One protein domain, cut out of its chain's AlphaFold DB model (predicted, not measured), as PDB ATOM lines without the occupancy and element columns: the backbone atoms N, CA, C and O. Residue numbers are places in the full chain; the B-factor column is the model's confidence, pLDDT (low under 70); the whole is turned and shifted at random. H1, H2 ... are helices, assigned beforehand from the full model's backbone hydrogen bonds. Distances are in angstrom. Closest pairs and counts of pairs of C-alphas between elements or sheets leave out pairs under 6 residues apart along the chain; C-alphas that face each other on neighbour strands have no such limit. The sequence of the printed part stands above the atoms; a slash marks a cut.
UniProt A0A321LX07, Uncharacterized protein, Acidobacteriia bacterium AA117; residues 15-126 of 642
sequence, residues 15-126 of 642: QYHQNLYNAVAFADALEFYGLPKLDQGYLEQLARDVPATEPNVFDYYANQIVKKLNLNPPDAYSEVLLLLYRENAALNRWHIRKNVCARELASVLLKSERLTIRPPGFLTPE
ATOM      1  N   GLN A  15       7.813   8.310  29.419       82.69
ATOM      2  CA  GLN A  15       7.751   9.688  29.900       82.69
ATOM      3  C   GLN A  15       9.088  10.122  30.507       82.69
ATOM      4  O   GLN A  15       9.565  11.208  30.192       82.69
ATOM      5  N   TYR A  16       9.732   9.262  31.299       85.62
ATOM      6  CA  TYR A  16      11.070   9.508  31.831       85.62
ATOM      7  C   TYR A  16      12.109   9.698  30.719       85.62
ATOM      8  O   TYR A  16      12.867  10.665  30.753       85.62
ATOM      9  N   HIS A  17      12.124   8.839  29.697       85.25
ATOM     10  CA  HIS A  17      13.053   8.984  28.575       85.25
ATOM     11  C   HIS A  17      12.792  10.241  27.737       85.25
ATOM     12  O   HIS A  17      13.744  10.905  27.330       85.25
ATOM     13  N   GLN A  18      11.528  10.623  27.535       84.75
ATOM     14  CA  GLN A  18      11.185  11.888  26.877       84.75
ATOM     15  C   GLN A  18      11.619  13.101  27.712       84.75
ATOM     16  O   GLN A  18      12.150  14.076  27.177       84.75
ATOM     17  N   ASN A  19      11.423  13.032  29.028       87.88
ATOM     18  CA  ASN A  19      11.867  14.046  29.973       87.88
ATOM     19  C   ASN A  19      13.392  14.187  29.945       87.88
ATOM     20  O   ASN A  19      13.893  15.308  29.852       87.88
ATOM     21  N   LEU A  20      14.117  13.069  29.964       88.25
ATOM     22  CA  LEU A  20      15.572  13.039  29.895       88.25
ATOM     23  C   LEU A  20      16.084  13.609  28.569       88.25
ATOM     24  O   LEU A  20      16.989  14.435  28.588       88.25
ATOM     25  N   TYR A  21      15.471  13.246  27.439       87.12
ATOM     26  CA  TYR A  21      15.800  13.816  26.128       87.12
ATOM     27  C   TYR A  21      15.671  15.346  26.122       87.12
ATOM     28  O   TYR A  21      16.580  16.051  25.692       87.12
ATOM     29  N   ASN A  22      14.570  15.867  26.666       84.75
ATOM     30  CA  ASN A  22      14.353  17.307  26.778       84.75
ATOM     31  C   ASN A  22      15.392  17.971  27.707       84.75
ATOM     32  O   ASN A  22      15.914  19.028  27.368       84.75
ATOM     33  N   ALA A  23      15.729  17.360  28.848       87.06
ATOM     34  CA  ALA A  23      16.739  17.883  29.774       87.06
ATOM     35  C   ALA A  23      18.147  17.915  29.149       87.06
ATOM     36  O   ALA A  23      18.873  18.895  29.315       87.06
ATOM     37  N   VAL A  24      18.512  16.877  28.386       88.38
ATOM     38  CA  VAL A  24      19.765  16.822  27.615       88.38
ATOM     39  C   VAL A  24      19.800  17.928  26.566       88.38
ATOM     40  O   VAL A  24      20.783  18.650  26.487       88.38
ATOM     41  N   ALA A  25      18.706  18.158  25.844       85.19
ATOM     42  CA  ALA A  25      18.664  19.210  24.835       85.19
ATOM     43  C   ALA A  25      18.783  20.637  25.429       85.19
ATOM     44  O   ALA A  25      19.323  21.536  24.781       85.19
ATOM     45  N   PHE A  26      18.349  20.859  26.680       87.56
ATOM     46  CA  PHE A  26      18.681  22.085  27.424       87.56
ATOM     47  C   PHE A  26      20.171  22.163  27.765       87.56
ATOM     48  O   PHE A  26      20.767  23.228  27.619       87.56
ATOM     49  N   ALA A  27      20.777  21.059  28.207       87.69
ATOM     50  CA  ALA A  27      22.211  21.003  28.483       87.69
ATOM     51  C   ALA A  27      23.046  21.282  27.222       87.69
ATOM     52  O   ALA A  27      24.002  22.055  27.288       87.69
ATOM     53  N   ASP A  28      22.631  20.748  26.073       87.88
ATOM     54  CA  ASP A  28      23.259  21.002  24.776       87.88
ATOM     55  C   ASP A  28      23.156  22.480  24.384       87.88
ATOM     56  O   ASP A  28      24.125  23.066  23.905       87.88
ATOM     57  N   ALA A  29      22.006  23.122  24.630       87.12
ATOM     58  CA  ALA A  29      21.844  24.554  24.394       87.12
ATOM     59  C   ALA A  29      22.752  25.391  25.315       87.12
ATOM     60  O   ALA A  29      23.397  26.329  24.851       87.12
ATOM     61  N   LEU A  30      22.855  25.043  26.602       87.94
ATOM     62  CA  LEU A  30      23.780  25.710  27.527       87.94
ATOM     63  C   LEU A  30      25.225  25.616  27.024       87.94
ATOM     64  O   LEU A  30      25.915  26.631  26.962       87.94
ATOM     65  N   GLU A  31      25.662  24.424  26.620       88.00
ATOM     66  CA  GLU A  31      27.015  24.188  26.108       88.00
ATOM     67  C   GLU A  31      27.260  24.943  24.792       88.00
ATOM     68  O   GLU A  31      28.291  25.603  24.638       88.00
ATOM     69  N   PHE A  32      26.285  24.948  23.876       86.50
ATOM     70  CA  PHE A  32      26.356  25.695  22.616       86.50
ATOM     71  C   PHE A  32      26.560  27.204  22.829       86.50
ATOM     72  O   PHE A  32      27.309  27.844  22.077       86.50
ATOM     73  N   TYR A  33      25.934  27.754  23.871       86.25
ATOM     74  CA  TYR A  33      26.042  29.151  24.295       86.25
ATOM     75  C   TYR A  33      27.070  29.368  25.422       86.25
ATOM     76  O   TYR A  33      27.009  30.379  26.116       86.25
ATOM     77  N   GLY A  34      28.028  28.456  25.625       82.50
ATOM     78  CA  GLY A  34      29.154  28.662  26.549       82.50
ATOM     79  C   GLY A  34      28.762  28.858  28.022       82.50
ATOM     80  O   GLY A  34      29.517  29.451  28.792       82.50
ATOM     81  N   LEU A  35      27.577  28.394  28.416       84.88
ATOM     82  CA  LEU A  35      27.090  28.404  29.791       84.88
ATOM     83  C   LEU A  35      27.558  27.152  30.556       84.88
ATOM     84  O   LEU A  35      27.981  26.171  29.941       84.88
ATOM     85  N   PRO A  36      27.517  27.165  31.907       87.19
ATOM     86  CA  PRO A  36      28.015  26.057  32.716       87.19
ATOM     87  C   PRO A  36      27.382  24.714  32.342       87.19
ATOM     88  O   PRO A  36      26.157  24.584  32.283       87.19
ATOM     89  N   LYS A  37      28.234  23.704  32.148       84.88
ATOM     90  CA  LYS A  37      27.807  22.335  31.857       84.88
ATOM     91  C   LYS A  37      27.086  21.734  33.061       84.88
ATOM     92  O   LYS A  37      27.561  21.835  34.192       84.88
ATOM     93  N   LEU A  38      25.956  21.085  32.802       88.62
ATOM     94  CA  LEU A  38      25.217  20.326  33.806       88.62
ATOM     95  C   LEU A  38      25.750  18.893  33.859       88.62
ATOM     96  O   LEU A  38      26.010  18.283  32.822       88.62
ATOM     97  N   ASP A  39      25.933  18.356  35.063       88.50
ATOM     98  CA  ASP A  39      26.362  16.973  35.235       88.50
ATOM     99  C   ASP A  39      25.231  15.992  34.892       88.50
ATOM    100  O   ASP A  39      24.048  16.272  35.093       88.50
ATOM    101  N   GLN A  40      25.600  14.818  34.375       87.31
ATOM    102  CA  GLN A  40      24.633  13.802  33.952       87.31
ATOM    103  C   GLN A  40      23.728  13.342  35.107       87.31
ATOM    104  O   GLN A  40      22.536  13.123  34.898       87.31
ATOM    105  N   GLY A  41      24.264  13.256  36.330       88.88
ATOM    106  CA  GLY A  41      23.489  12.878  37.513       88.88
ATOM    107  C   GLY A  41      22.370  13.876  37.818       88.88
ATOM    108  O   GLY A  41      21.244  13.476  38.114       88.88
ATOM    109  N   TYR A  42      22.646  15.170  37.668       90.69
ATOM    110  CA  TYR A  42      21.652  16.227  37.801       90.69
ATOM    111  C   TYR A  42      20.588  16.176  36.697       90.69
ATOM    112  O   TYR A  42      19.412  16.352  37.000       90.69
ATOM    113  N   LEU A  43      20.953  15.886  35.444       89.94
ATOM    114  CA  LEU A  43      19.979  15.738  34.349       89.94
ATOM    115  C   LEU A  43      19.043  14.542  34.565       89.94
ATOM    116  O   LEU A  43      17.832  14.650  34.363       89.94
ATOM    117  N   GLU A  44      19.588  13.413  35.019       89.19
ATOM    118  CA  GLU A  44      18.805  12.224  35.360       89.19
ATOM    119  C   GLU A  44      17.868  12.475  36.544       89.19
ATOM    120  O   GLU A  44      16.725  12.014  36.520       89.19
ATOM    121  N   GLN A  45      18.322  13.225  37.554       89.50
ATOM    122  CA  GLN A  45      17.488  13.661  38.673       89.50
ATOM    123  C   GLN A  45      16.367  14.593  38.196       89.50
ATOM    124  O   GLN A  45      15.197  14.362  38.493       89.50
ATOM    125  N   LEU A  46      16.709  15.601  37.395       89.25
ATOM    126  CA  LEU A  46      15.772  16.589  36.871       89.25
ATOM    127  C   LEU A  46      14.641  15.935  36.061       89.25
ATOM    128  O   LEU A  46      13.489  16.339  36.185       89.25
ATOM    129  N   ALA A  47      14.955  14.900  35.276       87.44
ATOM    130  CA  ALA A  47      13.979  14.144  34.492       87.44
ATOM    131  C   ALA A  47      13.051  13.250  35.342       87.44
ATOM    132  O   ALA A  47      11.917  12.989  34.927       87.44
ATOM    133  N   ARG A  48      13.516  12.779  36.512       86.94
ATOM    134  CA  ARG A  48      12.710  12.001  37.478       86.94
ATOM    135  C   ARG A  48      11.786  12.885  38.308       86.94
ATOM    136  O   ARG A  48      10.676  12.464  38.616       86.94
ATOM    137  N   ASP A  49      12.238  14.090  38.637       87.38
ATOM    138  CA  ASP A  49      11.562  14.994  39.572       87.38
ATOM    139  C   ASP A  49      10.486  15.876  38.901       87.38
ATOM    140  O   ASP A  49       9.880  16.725  39.564       87.38
ATOM    141  N   VAL A  50      10.225  15.689  37.597       86.06
ATOM    142  CA  VAL A  50       9.160  16.399  36.865       86.06
ATOM    143  C   VAL A  50       7.790  16.021  37.448       86.06
ATOM    144  O   VAL A  50       7.400  14.851  37.381       86.06
ATOM    145  N   PRO A  51       7.013  16.979  37.988       83.50
ATOM    146  CA  PRO A  51       5.700  16.688  38.544       83.50
ATOM    147  C   PRO A  51       4.745  16.152  37.475       83.50
ATOM    148  O   PRO A  51       4.621  16.721  36.393       83.50
ATOM    149  N   ALA A  52       3.982  15.106  37.800       71.31
ATOM    150  CA  ALA A  52       2.971  14.555  36.890       71.31
ATOM    151  C   ALA A  52       1.861  15.565  36.519       71.31
ATOM    152  O   ALA A  52       1.148  15.368  35.539       71.31
ATOM    153  N   THR A  53       1.707  16.631  37.309       74.56
ATOM    154  CA  THR A  53       0.743  17.722  37.110       74.56
ATOM    155  C   THR A  53       1.340  18.942  36.407       74.56
ATOM    156  O   THR A  53       0.650  19.953  36.303       74.56
ATOM    157  N   GLU A  54       2.608  18.901  35.986       76.44
ATOM    158  CA  GLU A  54       3.289  20.051  35.391       76.44
ATOM    159  C   GLU A  54       2.698  20.379  34.006       76.44
ATOM    160  O   GLU A  54       2.784  19.553  33.092       76.44
ATOM    161  N   PRO A  55       2.099  21.569  33.813       68.25
ATOM    162  CA  PRO A  55       1.471  21.926  32.544       68.25
ATOM    163  C   PRO A  55       2.490  22.216  31.433       68.25
ATOM    164  O   PRO A  55       2.163  22.041  30.259       68.25
ATOM    165  N   ASN A  56       3.713  22.645  31.775       82.75
ATOM    166  CA  ASN A  56       4.779  22.906  30.808       82.75
ATOM    167  C   ASN A  56       6.150  22.452  31.335       82.75
ATOM    168  O   ASN A  56       6.847  23.172  32.048       82.75
ATOM    169  N   VAL A  57       6.567  21.256  30.915       84.12
ATOM    170  CA  VAL A  57       7.836  20.623  31.316       84.12
ATOM    171  C   VAL A  57       9.064  21.492  30.988       84.12
ATOM    172  O   VAL A  57      10.064  21.444  31.702       84.12
ATOM    173  N   PHE A  58       9.002  22.330  29.948       86.94
ATOM    174  CA  PHE A  58      10.114  23.213  29.583       86.94
ATOM    175  C   PHE A  58      10.299  24.372  30.570       86.94
ATOM    176  O   PHE A  58      11.435  24.708  30.902       86.94
ATOM    177  N   ASP A  59       9.202  24.944  31.078       86.12
ATOM    178  CA  ASP A  59       9.257  26.010  32.086       86.12
ATOM    179  C   ASP A  59       9.806  25.457  33.407       86.12
ATOM    180  O   ASP A  59      10.619  26.105  34.070       86.12
ATOM    181  N   TYR A  60       9.426  24.222  33.756       89.25
ATOM    182  CA  TYR A  60      10.004  23.502  34.888       89.25
ATOM    183  C   TYR A  60      11.527  23.373  34.747       89.25
ATOM    184  O   TYR A  60      12.255  23.765  35.661       89.25
ATOM    185  N   TYR A  61      12.031  22.906  33.599       90.06
ATOM    186  CA  TYR A  61      13.475  22.782  33.382       90.06
ATOM    187  C   TYR A  61      14.209  24.115  33.434       90.06
ATOM    188  O   TYR A  61      15.205  24.215  34.151       90.06
ATOM    189  N   ALA A  62      13.705  25.144  32.753       88.94
ATOM    190  CA  ALA A  62      14.303  26.475  32.797       88.94
ATOM    191  C   ALA A  62      14.413  26.988  34.244       88.94
ATOM    192  O   ALA A  62      15.501  27.358  34.686       88.94
ATOM    193  N   ASN A  63      13.334  26.890  35.026       90.06
ATOM    194  CA  ASN A  63      13.300  27.343  36.417       90.06
ATOM    195  C   ASN A  63      14.254  26.565  37.337       90.06
ATOM    196  O   ASN A  63      14.910  27.161  38.194       90.06
ATOM    197  N   GLN A  64      14.339  25.240  37.197       91.50
ATOM    198  CA  GLN A  64      15.240  24.430  38.023       91.50
ATOM    199  C   GLN A  64      16.710  24.669  37.664       91.50
ATOM    200  O   GLN A  64      17.556  24.767  38.554       91.50
ATOM    201  N   ILE A  65      17.025  24.822  36.376       90.75
ATOM    202  CA  ILE A  65      18.381  25.144  35.916       90.75
ATOM    203  C   ILE A  65      18.796  26.536  36.411       90.75
ATOM    204  O   ILE A  65      19.886  26.679  36.959       90.75
ATOM    205  N   VAL A  66      17.921  27.540  36.314       89.69
ATOM    206  CA  VAL A  66      18.169  28.888  36.860       89.69
ATOM    207  C   VAL A  66      18.473  28.847  38.354       89.69
ATOM    208  O   VAL A  66      19.450  29.456  38.794       89.69
ATOM    209  N   LYS A  67      17.687  28.092  39.135       89.75
ATOM    210  CA  LYS A  67      17.922  27.907  40.577       89.75
ATOM    211  C   LYS A  67      19.263  27.234  40.852       89.75
ATOM    212  O   LYS A  67      20.003  27.688  41.721       89.75
ATOM    213  N   LYS A  68      19.593  26.181  40.103       90.00
ATOM    214  CA  LYS A  68      20.865  25.455  40.226       90.00
ATOM    215  C   LYS A  68      22.070  26.342  39.919       90.00
ATOM    216  O   LYS A  68      23.085  26.231  40.600       90.00
ATOM    217  N   LEU A  69      21.951  27.209  38.915       86.88
ATOM    218  CA  LEU A  69      23.002  28.133  38.486       86.88
ATOM    219  C   LEU A  69      23.007  29.461  39.264       86.88
ATOM    220  O   LEU A  69      23.905  30.274  39.064       86.88
ATOM    221  N   ASN A  70      22.040  29.668  40.164       87.56
ATOM    222  CA  ASN A  70      21.890  30.867  40.989       87.56
ATOM    223  C   ASN A  70      21.850  32.175  40.167       87.56
ATOM    224  O   ASN A  70      22.483  33.173  40.520       87.56
ATOM    225  N   LEU A  71      21.135  32.155  39.034       84.94
ATOM    226  CA  LEU A  71      21.022  33.296  38.119       84.94
ATOM    227  C   LEU A  71      19.939  34.278  38.595       84.94
ATOM    228  O   LEU A  71      18.836  33.867  38.948       84.94
ATOM    229  N   ASN A  72      20.243  35.579  38.576       83.00
ATOM    230  CA  ASN A  72      19.342  36.645  39.025       83.00
ATOM    231  C   ASN A  72      19.217  37.760  37.972       83.00
ATOM    232  O   ASN A  72      20.258  38.258  37.535       83.00
ATOM    233  N   PRO A  73      17.993  38.217  37.630       86.62
ATOM    234  CA  PRO A  73      16.699  37.796  38.184       86.62
ATOM    235  C   PRO A  73      16.206  36.455  37.595       86.62
ATOM    236  O   PRO A  73      16.357  36.231  36.392       86.62
ATOM    237  N   PRO A  74      15.613  35.561  38.411       84.06
ATOM    238  CA  PRO A  74      15.329  34.188  37.998       84.06
ATOM    239  C   PRO A  74      14.321  34.112  36.847       84.06
ATOM    240  O   PRO A  74      14.546  33.375  35.893       84.06
ATOM    241  N   ASP A  75      13.270  34.933  36.881       84.75
ATOM    242  CA  ASP A  75      12.227  34.926  35.851       84.75
ATOM    243  C   ASP A  75      12.782  35.299  34.464       84.75
ATOM    244  O   ASP A  75      12.462  34.650  33.469       84.75
ATOM    245  N   ALA A  76      13.681  36.290  34.394       83.38
ATOM    246  CA  ALA A  76      14.281  36.713  33.128       83.38
ATOM    247  C   ALA A  76      15.236  35.653  32.567       83.38
ATOM    248  O   ALA A  76      15.191  35.349  31.376       83.38
ATOM    249  N   TYR A  77      16.078  35.046  33.412       87.19
ATOM    250  CA  TYR A  77      16.977  33.984  32.958       87.19
ATOM    251  C   TYR A  77      16.225  32.709  32.566       87.19
ATOM    252  O   TYR A  77      16.664  32.031  31.640       87.19
ATOM    253  N   SER A  78      15.080  32.409  33.183       88.31
ATOM    254  CA  SER A  78      14.225  31.303  32.740       88.31
ATOM    255  C   SER A  78      13.715  31.546  31.319       88.31
ATOM    256  O   SER A  78      13.804  30.652  30.476       88.31
ATOM    257  N   GLU A  79      13.268  32.768  31.009       86.06
ATOM    258  CA  GLU A  79      12.889  33.146  29.641       86.06
ATOM    259  C   GLU A  79      14.074  33.061  28.664       86.06
ATOM    260  O   GLU A  79      13.913  32.537  27.559       86.06
ATOM    261  N   VAL A  80      15.272  33.506  29.062       87.06
ATOM    262  CA  VAL A  80      16.488  33.388  28.235       87.06
ATOM    263  C   VAL A  80      16.808  31.927  27.928       87.06
ATOM    264  O   VAL A  80      17.029  31.590  26.769       87.06
ATOM    265  N   LEU A  81      16.795  31.037  28.922       87.12
ATOM    266  CA  LEU A  81      17.093  29.619  28.699       87.12
ATOM    267  C   LEU A  81      16.098  28.959  27.742       87.12
ATOM    268  O   LEU A  81      16.503  28.189  26.872       87.12
ATOM    269  N   LEU A  82      14.809  29.294  27.859       86.12
ATOM    270  CA  LEU A  82      13.786  28.833  26.921       86.12
ATOM    271  C   LEU A  82      14.075  29.307  25.492       86.12
ATOM    272  O   LEU A  82      13.936  28.520  24.553       86.12
ATOM    273  N   LEU A  83      14.481  30.571  25.320       83.50
ATOM    274  CA  LEU A  83      14.838  31.138  24.015       83.50
ATOM    275  C   LEU A  83      16.033  30.408  23.388       83.50
ATOM    276  O   LEU A  83      15.946  29.983  22.237       83.50
ATOM    277  N   LEU A  84      17.113  30.221  24.150       85.31
ATOM    278  CA  LEU A  84      18.332  29.552  23.683       85.31
ATOM    279  C   LEU A  84      18.069  28.089  23.305       85.31
ATOM    280  O   LEU A  84      18.534  27.628  22.265       85.31
ATOM    281  N   TYR A  85      17.280  27.373  24.112       85.81
ATOM    282  CA  TYR A  85      16.871  25.999  23.818       85.81
ATOM    283  C   TYR A  85      16.089  25.900  22.504       85.81
ATOM    284  O   TYR A  85      16.395  25.063  21.657       85.81
ATOM    285  N   ARG A  86      15.081  26.758  22.316       82.25
ATOM    286  CA  ARG A  86      14.215  26.726  21.128       82.25
ATOM    287  C   ARG A  86      14.963  27.066  19.851       82.25
ATOM    288  O   ARG A  86      14.698  26.444  18.826       82.25
ATOM    289  N   GLU A  87      15.886  28.020  19.923       82.12
ATOM    290  CA  GLU A  87      16.756  28.363  18.801       82.12
ATOM    291  C   GLU A  87      17.659  27.179  18.430       82.12
ATOM    292  O   GLU A  87      17.621  26.738  17.282       82.12
ATOM    293  N   ASN A  88      18.343  26.582  19.412       83.19
ATOM    294  CA  ASN A  88      19.237  25.443  19.192       83.19
ATOM    295  C   ASN A  88      18.491  24.200  18.671       83.19
ATOM    296  O   ASN A  88      18.998  23.454  17.837       83.19
ATOM    297  N   ALA A  89      17.257  23.989  19.127       77.12
ATOM    298  CA  ALA A  89      16.401  22.891  18.686       77.12
ATOM    299  C   ALA A  89      15.645  23.179  17.368       77.12
ATOM    300  O   ALA A  89      14.857  22.341  16.926       77.12
ATOM    301  N   ALA A  90      15.849  24.350  16.747       69.75
ATOM    302  CA  ALA A  90      15.135  24.825  15.554       69.75
ATOM    303  C   ALA A  90      13.591  24.828  15.692       69.75
ATOM    304  O   ALA A  90      12.851  24.677  14.715       69.75
ATOM    305  N   LEU A  91      13.082  25.012  16.914       61.25
ATOM    306  CA  LEU A  91      11.662  24.921  17.261       61.25
ATOM    307  C   LEU A  91      10.946  26.276  17.115       61.25
ATOM    308  O   LEU A  91      10.711  26.951  18.114       61.25
ATOM    309  N   ASN A  92      10.518  26.619  15.892       59.31
ATOM    310  CA  ASN A  92       9.727  27.817  15.533       59.31
ATOM    311  C   ASN A  92      10.333  29.181  15.948       59.31
ATOM    312  O   ASN A  92      11.120  29.312  16.879       59.31
ATOM    313  N   ARG A  93       9.951  30.251  15.239       61.28
ATOM    314  CA  ARG A  93      10.409  31.617  15.547       61.28
ATOM    315  C   ARG A  93       9.651  32.166  16.752       61.28
ATOM    316  O   ARG A  93       8.426  32.066  16.803       61.28
ATOM    317  N   TRP A  94      10.374  32.729  17.715       62.44
ATOM    318  CA  TRP A  94       9.790  33.282  18.936       62.44
ATOM    319  C   TRP A  94       9.825  34.802  18.950       62.44
ATOM    320  O   TRP A  94      10.849  35.404  18.627       62.44
ATOM    321  N   HIS A  95       8.715  35.391  19.401       58.44
ATOM    322  CA  HIS A  95       8.608  36.816  19.670       58.44
ATOM    323  C   HIS A  95       9.144  37.137  21.063       58.44
ATOM    324  O   HIS A  95       8.591  36.674  22.065       58.44
ATOM    325  N   ILE A  96      10.210  37.934  21.138       59.00
ATOM    326  CA  ILE A  96      10.709  38.453  22.415       59.00
ATOM    327  C   ILE A  96       9.616  39.363  22.990       59.00
ATOM    328  O   ILE A  96       9.185  40.321  22.342       59.00
ATOM    329  N   ARG A  97       9.134  39.084  24.212       56.84
ATOM    330  CA  ARG A  97       8.251  40.027  24.916       56.84
ATOM    331  C   ARG A  97       9.057  41.297  25.171       56.84
ATOM    332  O   ARG A  97       9.988  41.277  25.967       56.84
ATOM    333  N   LYS A  98       8.667  42.362  24.463       52.50
ATOM    334  CA  LYS A  98       9.408  43.573  24.060       52.50
ATOM    335  C   LYS A  98      10.478  44.201  24.972       52.50
ATOM    336  O   LYS A  98      11.146  45.086  24.471       52.50
ATOM    337  N   ASN A  99      10.677  43.824  26.238       58.28
ATOM    338  CA  ASN A  99      11.652  44.489  27.116       58.28
ATOM    339  C   ASN A  99      12.284  43.636  28.243       58.28
ATOM    340  O   ASN A  99      13.221  44.121  28.869       58.28
ATOM    341  N   VAL A 100      11.804  42.425  28.565       62.72
ATOM    342  CA  VAL A 100      12.088  41.837  29.902       62.72
ATOM    343  C   VAL A 100      13.436  41.107  30.003       62.72
ATOM    344  O   VAL A 100      14.022  41.105  31.078       62.72
ATOM    345  N   CYS A 101      13.961  40.544  28.910       78.44
ATOM    346  CA  CYS A 101      15.136  39.655  28.950       78.44
ATOM    347  C   CYS A 101      16.324  40.091  28.070       78.44
ATOM    348  O   CYS A 101      17.292  39.346  27.919       78.44
ATOM    349  N   ALA A 102      16.283  41.291  27.472       79.56
ATOM    350  CA  ALA A 102      17.325  41.762  26.548       79.56
ATOM    351  C   ALA A 102      18.709  41.883  27.214       79.56
ATOM    352  O   ALA A 102      19.729  41.626  26.576       79.56
ATOM    353  N   ARG A 103      18.747  42.237  28.503       84.69
ATOM    354  CA  ARG A 103      19.971  42.340  29.308       84.69
ATOM    355  C   ARG A 103      20.623  40.998  29.552       84.69
ATOM    356  O   ARG A 103      21.807  40.823  29.270       84.69
ATOM    357  N   GLU A 104      19.848  40.058  30.051       87.00
ATOM    358  CA  GLU A 104      20.303  38.719  30.379       87.00
ATOM    359  C   GLU A 104      20.723  37.987  29.098       87.00
ATOM    360  O   GLU A 104      21.806  37.402  29.049       87.00
ATOM    361  N   LEU A 105      19.940  38.120  28.022       84.69
ATOM    362  CA  LEU A 105      20.258  37.557  26.712       84.69
ATOM    363  C   LEU A 105      21.545  38.153  26.122       84.69
ATOM    364  O   LEU A 105      22.415  37.398  25.690       84.69
ATOM    365  N   ALA A 106      21.714  39.482  26.151       85.38
ATOM    366  CA  ALA A 106      22.949  40.142  25.717       85.38
ATOM    367  C   ALA A 106      24.176  39.607  26.467       85.38
ATOM    368  O   ALA A 106      25.193  39.294  25.846       85.38
ATOM    369  N   SER A 107      24.067  39.467  27.792       85.94
ATOM    370  CA  SER A 107      25.158  38.971  28.635       85.94
ATOM    371  C   SER A 107      25.587  37.558  28.234       85.94
ATOM    372  O   SER A 107      26.784  37.288  28.114       85.94
ATOM    373  N   VAL A 108      24.628  36.659  27.976       86.75
ATOM    374  CA  VAL A 108      24.914  35.280  27.544       86.75
ATOM    375  C   VAL A 108      25.528  35.245  26.141       86.75
ATOM    376  O   VAL A 108      26.549  34.593  25.914       86.75
ATOM    377  N   LEU A 109      24.945  35.972  25.188       85.94
ATOM    378  CA  LEU A 109      25.394  35.959  23.794       85.94
ATOM    379  C   LEU A 109      26.794  36.562  23.598       85.94
ATOM    380  O   LEU A 109      27.545  36.100  22.739       85.94
ATOM    381  N   LEU A 110      27.164  37.564  24.398       85.31
ATOM    382  CA  LEU A 110      28.503  38.155  24.360       85.31
ATOM    383  C   LEU A 110      29.554  37.254  25.012       85.31
ATOM    384  O   LEU A 110      30.631  37.081  24.450       85.31
ATOM    385  N   LYS A 111      29.245  36.647  26.168       85.38
ATOM    386  CA  LYS A 111      30.160  35.711  26.853       85.38
ATOM    387  C   LYS A 111      30.455  34.463  26.028       85.38
ATOM    388  O   LYS A 111      31.534  33.898  26.141       85.38
ATOM    389  N   SER A 112      29.491  34.048  25.214       85.25
ATOM    390  CA  SER A 112      29.606  32.892  24.324       85.25
ATOM    391  C   SER A 112      30.310  33.188  23.000       85.25
ATOM    392  O   SER A 112      30.417  32.294  22.165       85.25
ATOM    393  N   GLU A 113      30.736  34.438  22.777       81.88
ATOM    394  CA  GLU A 113      31.341  34.921  21.525       81.88
ATOM    395  C   GLU A 113      30.448  34.725  20.280       81.88
ATOM    396  O   GLU A 113      30.891  34.888  19.143       81.88
ATOM    397  N   ARG A 114      29.158  34.408  20.467       82.31
ATOM    398  CA  ARG A 114      28.191  34.175  19.380       82.31
ATOM    399  C   ARG A 114      27.688  35.470  18.755       82.31
ATOM    400  O   ARG A 114      27.261  35.474  17.599       82.31
ATOM    401  N   LEU A 115      27.736  36.553  19.524       76.06
ATOM    402  CA  LEU A 115      27.367  37.892  19.099       76.06
ATOM    403  C   LEU A 115      28.631  38.729  18.919       76.06
ATOM    404  O   LEU A 115      29.238  39.184  19.888       76.06
ATOM    405  N   THR A 116      29.043  38.927  17.668       71.94
ATOM    406  CA  THR A 116      30.224  39.745  17.377       71.94
ATOM    407  C   THR A 116      29.818  41.208  17.286       71.94
ATOM    408  O   THR A 116      29.189  41.630  16.317       71.94
ATOM    409  N   ILE A 117      30.201  41.997  18.288       70.19
ATOM    410  CA  ILE A 117      29.886  43.425  18.350       70.19
ATOM    411  C   ILE A 117      31.163  44.245  18.467       70.19
ATOM    412  O   ILE A 117      32.018  43.968  19.305       70.19
ATOM    413  N   ARG A 118      31.252  45.320  17.680       68.56
ATOM    414  CA  ARG A 118      32.199  46.415  17.918       68.56
ATOM    415  C   ARG A 118      31.407  47.674  18.267       68.56
ATOM    416  O   ARG A 118      30.961  48.362  17.349       68.56
ATOM    417  N   PRO A 119      31.159  47.938  19.561       65.38
ATOM    418  CA  PRO A 119      30.325  49.057  19.962       65.38
ATOM    419  C   PRO A 119      31.034  50.392  19.687       65.38
ATOM    420  O   PRO A 119      32.263  50.444  19.556       65.38
ATOM    421  N   PRO A 120      30.280  51.497  19.632       61.91
ATOM    422  CA  PRO A 120      30.850  52.839  19.619       61.91
ATOM    423  C   PRO A 120      31.641  53.083  20.911       61.91
ATOM    424  O   PRO A 120      31.259  52.579  21.962       61.91
ATOM    425  N   GLY A 121      32.691  53.909  20.872       59.03
ATOM    426  CA  GLY A 121      33.626  54.098  21.999       59.03
ATOM    427  C   GLY A 121      33.045  54.643  23.318       59.03
ATOM    428  O   GLY A 121      33.795  54.818  24.271       59.03
ATOM    429  N   PHE A 122      31.741  54.919  23.386       63.81
ATOM    430  CA  PHE A 122      31.027  55.395  24.576       63.81
ATOM    431  C   PHE A 122      30.012  54.380  25.136       63.81
ATOM    432  O   PHE A 122      29.334  54.702  26.107       63.81
ATOM    433  N   LEU A 123      29.890  53.184  24.545       68.25
ATOM    434  CA  LEU A 123      29.094  52.081  25.085       68.25
ATOM    435  C   LEU A 123      29.942  50.830  25.275       68.25
ATOM    436  O   LEU A 123      30.798  50.500  24.450       68.25
ATOM    437  N   THR A 124      29.635  50.076  26.323       79.06
ATOM    438  CA  THR A 124      30.114  48.700  26.441       79.06
ATOM    439  C   THR A 124      29.437  47.802  25.392       79.06
ATOM    440  O   THR A 124      28.317  48.091  24.950       79.06
ATOM    441  N   PRO A 125      30.068  46.683  24.983       79.75
ATOM    442  CA  PRO A 125      29.429  45.712  24.094       79.75
ATOM    443  C   PRO A 125      28.079  45.228  24.633       79.75
ATOM    444  O   PRO A 125      27.157  45.001  23.856       79.75
ATOM    445  N   GLU A 126      27.959  45.123  25.960       80.38
ATOM    446  CA  GLU A 126      26.750  44.685  26.656       80.38
ATOM    447  C   GLU A 126      25.612  45.699  26.550       80.38
ATOM    448  O   GLU A 126      24.515  45.325  26.147       80.38
TER     449      GLU A 126
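This is residues 15 to 126 of the 642 residues of an uncharacterized protein of Acidobacteriia bacterium AA117 (UniProt A0A321LX07). The longest helix, H1, runs along much of the domain's length, with H2 folded back beside its first part and H3 packed on its residues 19 to 26, while H4 crosses near its last part. H5 packs on H4 beyond this group, and the chain after H5 makes a loop whose residues 118 to 124 stick out at that end. The printed part has 112 residues with five named helices, H1 to H5 in that order along the chain, and no named strand; the class is all helix, and the helices that touch are mostly crossed. The whole is compact, with a radius of gyration of the C-alphas of 14.9 A, yet elongated in outline, spanning 51 by 27 by 27 A along its three main axes.

H1, residues 15 to 32, is the longest helix and measures 25.6 A from first to last C-alpha; C-alpha 15 is at (7.751, 9.688, 29.900) and C-alpha 32 at (26.356, 25.695, 22.616). H2, residues 40 to 48, is 12.6 A long. H3, residues 57 to 69, is 18.4 A long. H4, residues 74 to 88, is 21.1 A long, and its centre is the nearest to the mean of the C-alphas, at 3.8 A. H5, residues 102 to 111, is 14.2 A long and ends with C-alpha 111 at (30.160, 35.711, 26.853).

H1 and H4 are the hubs, each touching three other helices. H1 and H2 form a helical hairpin: they touch, with the C-alphas of Leu 20 and Ala 47 the closest at 5.0 A, and run opposite ways at a steep tilt of 43 degrees. H1 touches H2 with residues 16 to 24 alone. H1 touches H3 with residues 19 to 26 alone, and H3 touches H1 with residues 57 to 61 alone; their closest C-alphas, those of Ala 23 and Tyr 61, are 6.9 A apart, and the two run the same way at a steep tilt of 50 degrees. H1 touches H4 with residues 25 to 32 alone, about perpendicular at 89 degrees, with the C-alphas of Ala 29 and Tyr 85 the closest at 5.2 A. H2 and H3 are close but not clearly touching, the C-alphas of Leu 46 and Tyr 61 being the closest at 7.5 A. H3 and H4 touch, with the C-alphas of Ala 62 and Ser 78 the closest at 4.8 A, and run opposite ways at a steep tilt of 61 degrees. H4 touches H5 with residues 76 to 80 alone; the C-alphas of Val 80 and Leu 105 are the closest at 5.8 A, and the two run the same way at a steep tilt of 58 degrees. H5 is apart from H1, H2 and H3, and H2 is apart from H4. In H1, H2, H3, H4 and H5 every O i to N i+4 pair is within hydrogen-bond range.

The two C-alphas farthest apart, those of Ala 52 and Gly 121, are 52.2 A from each other. The printed part, residues 15 to 126, has no cut. The link from H3 to H4 is tight, those from H1 to H2 and from H2 to H3 are short, and the link from H4 to H5, with 13 residues, is long. Residues 112 to 126 hold no named element, and of these 118 to 124 stand free. The mean pLDDT of the printed part is 81.5, and confidence is low, under 70, at residue 55, residues 90 to 100 and residues 118 to 123.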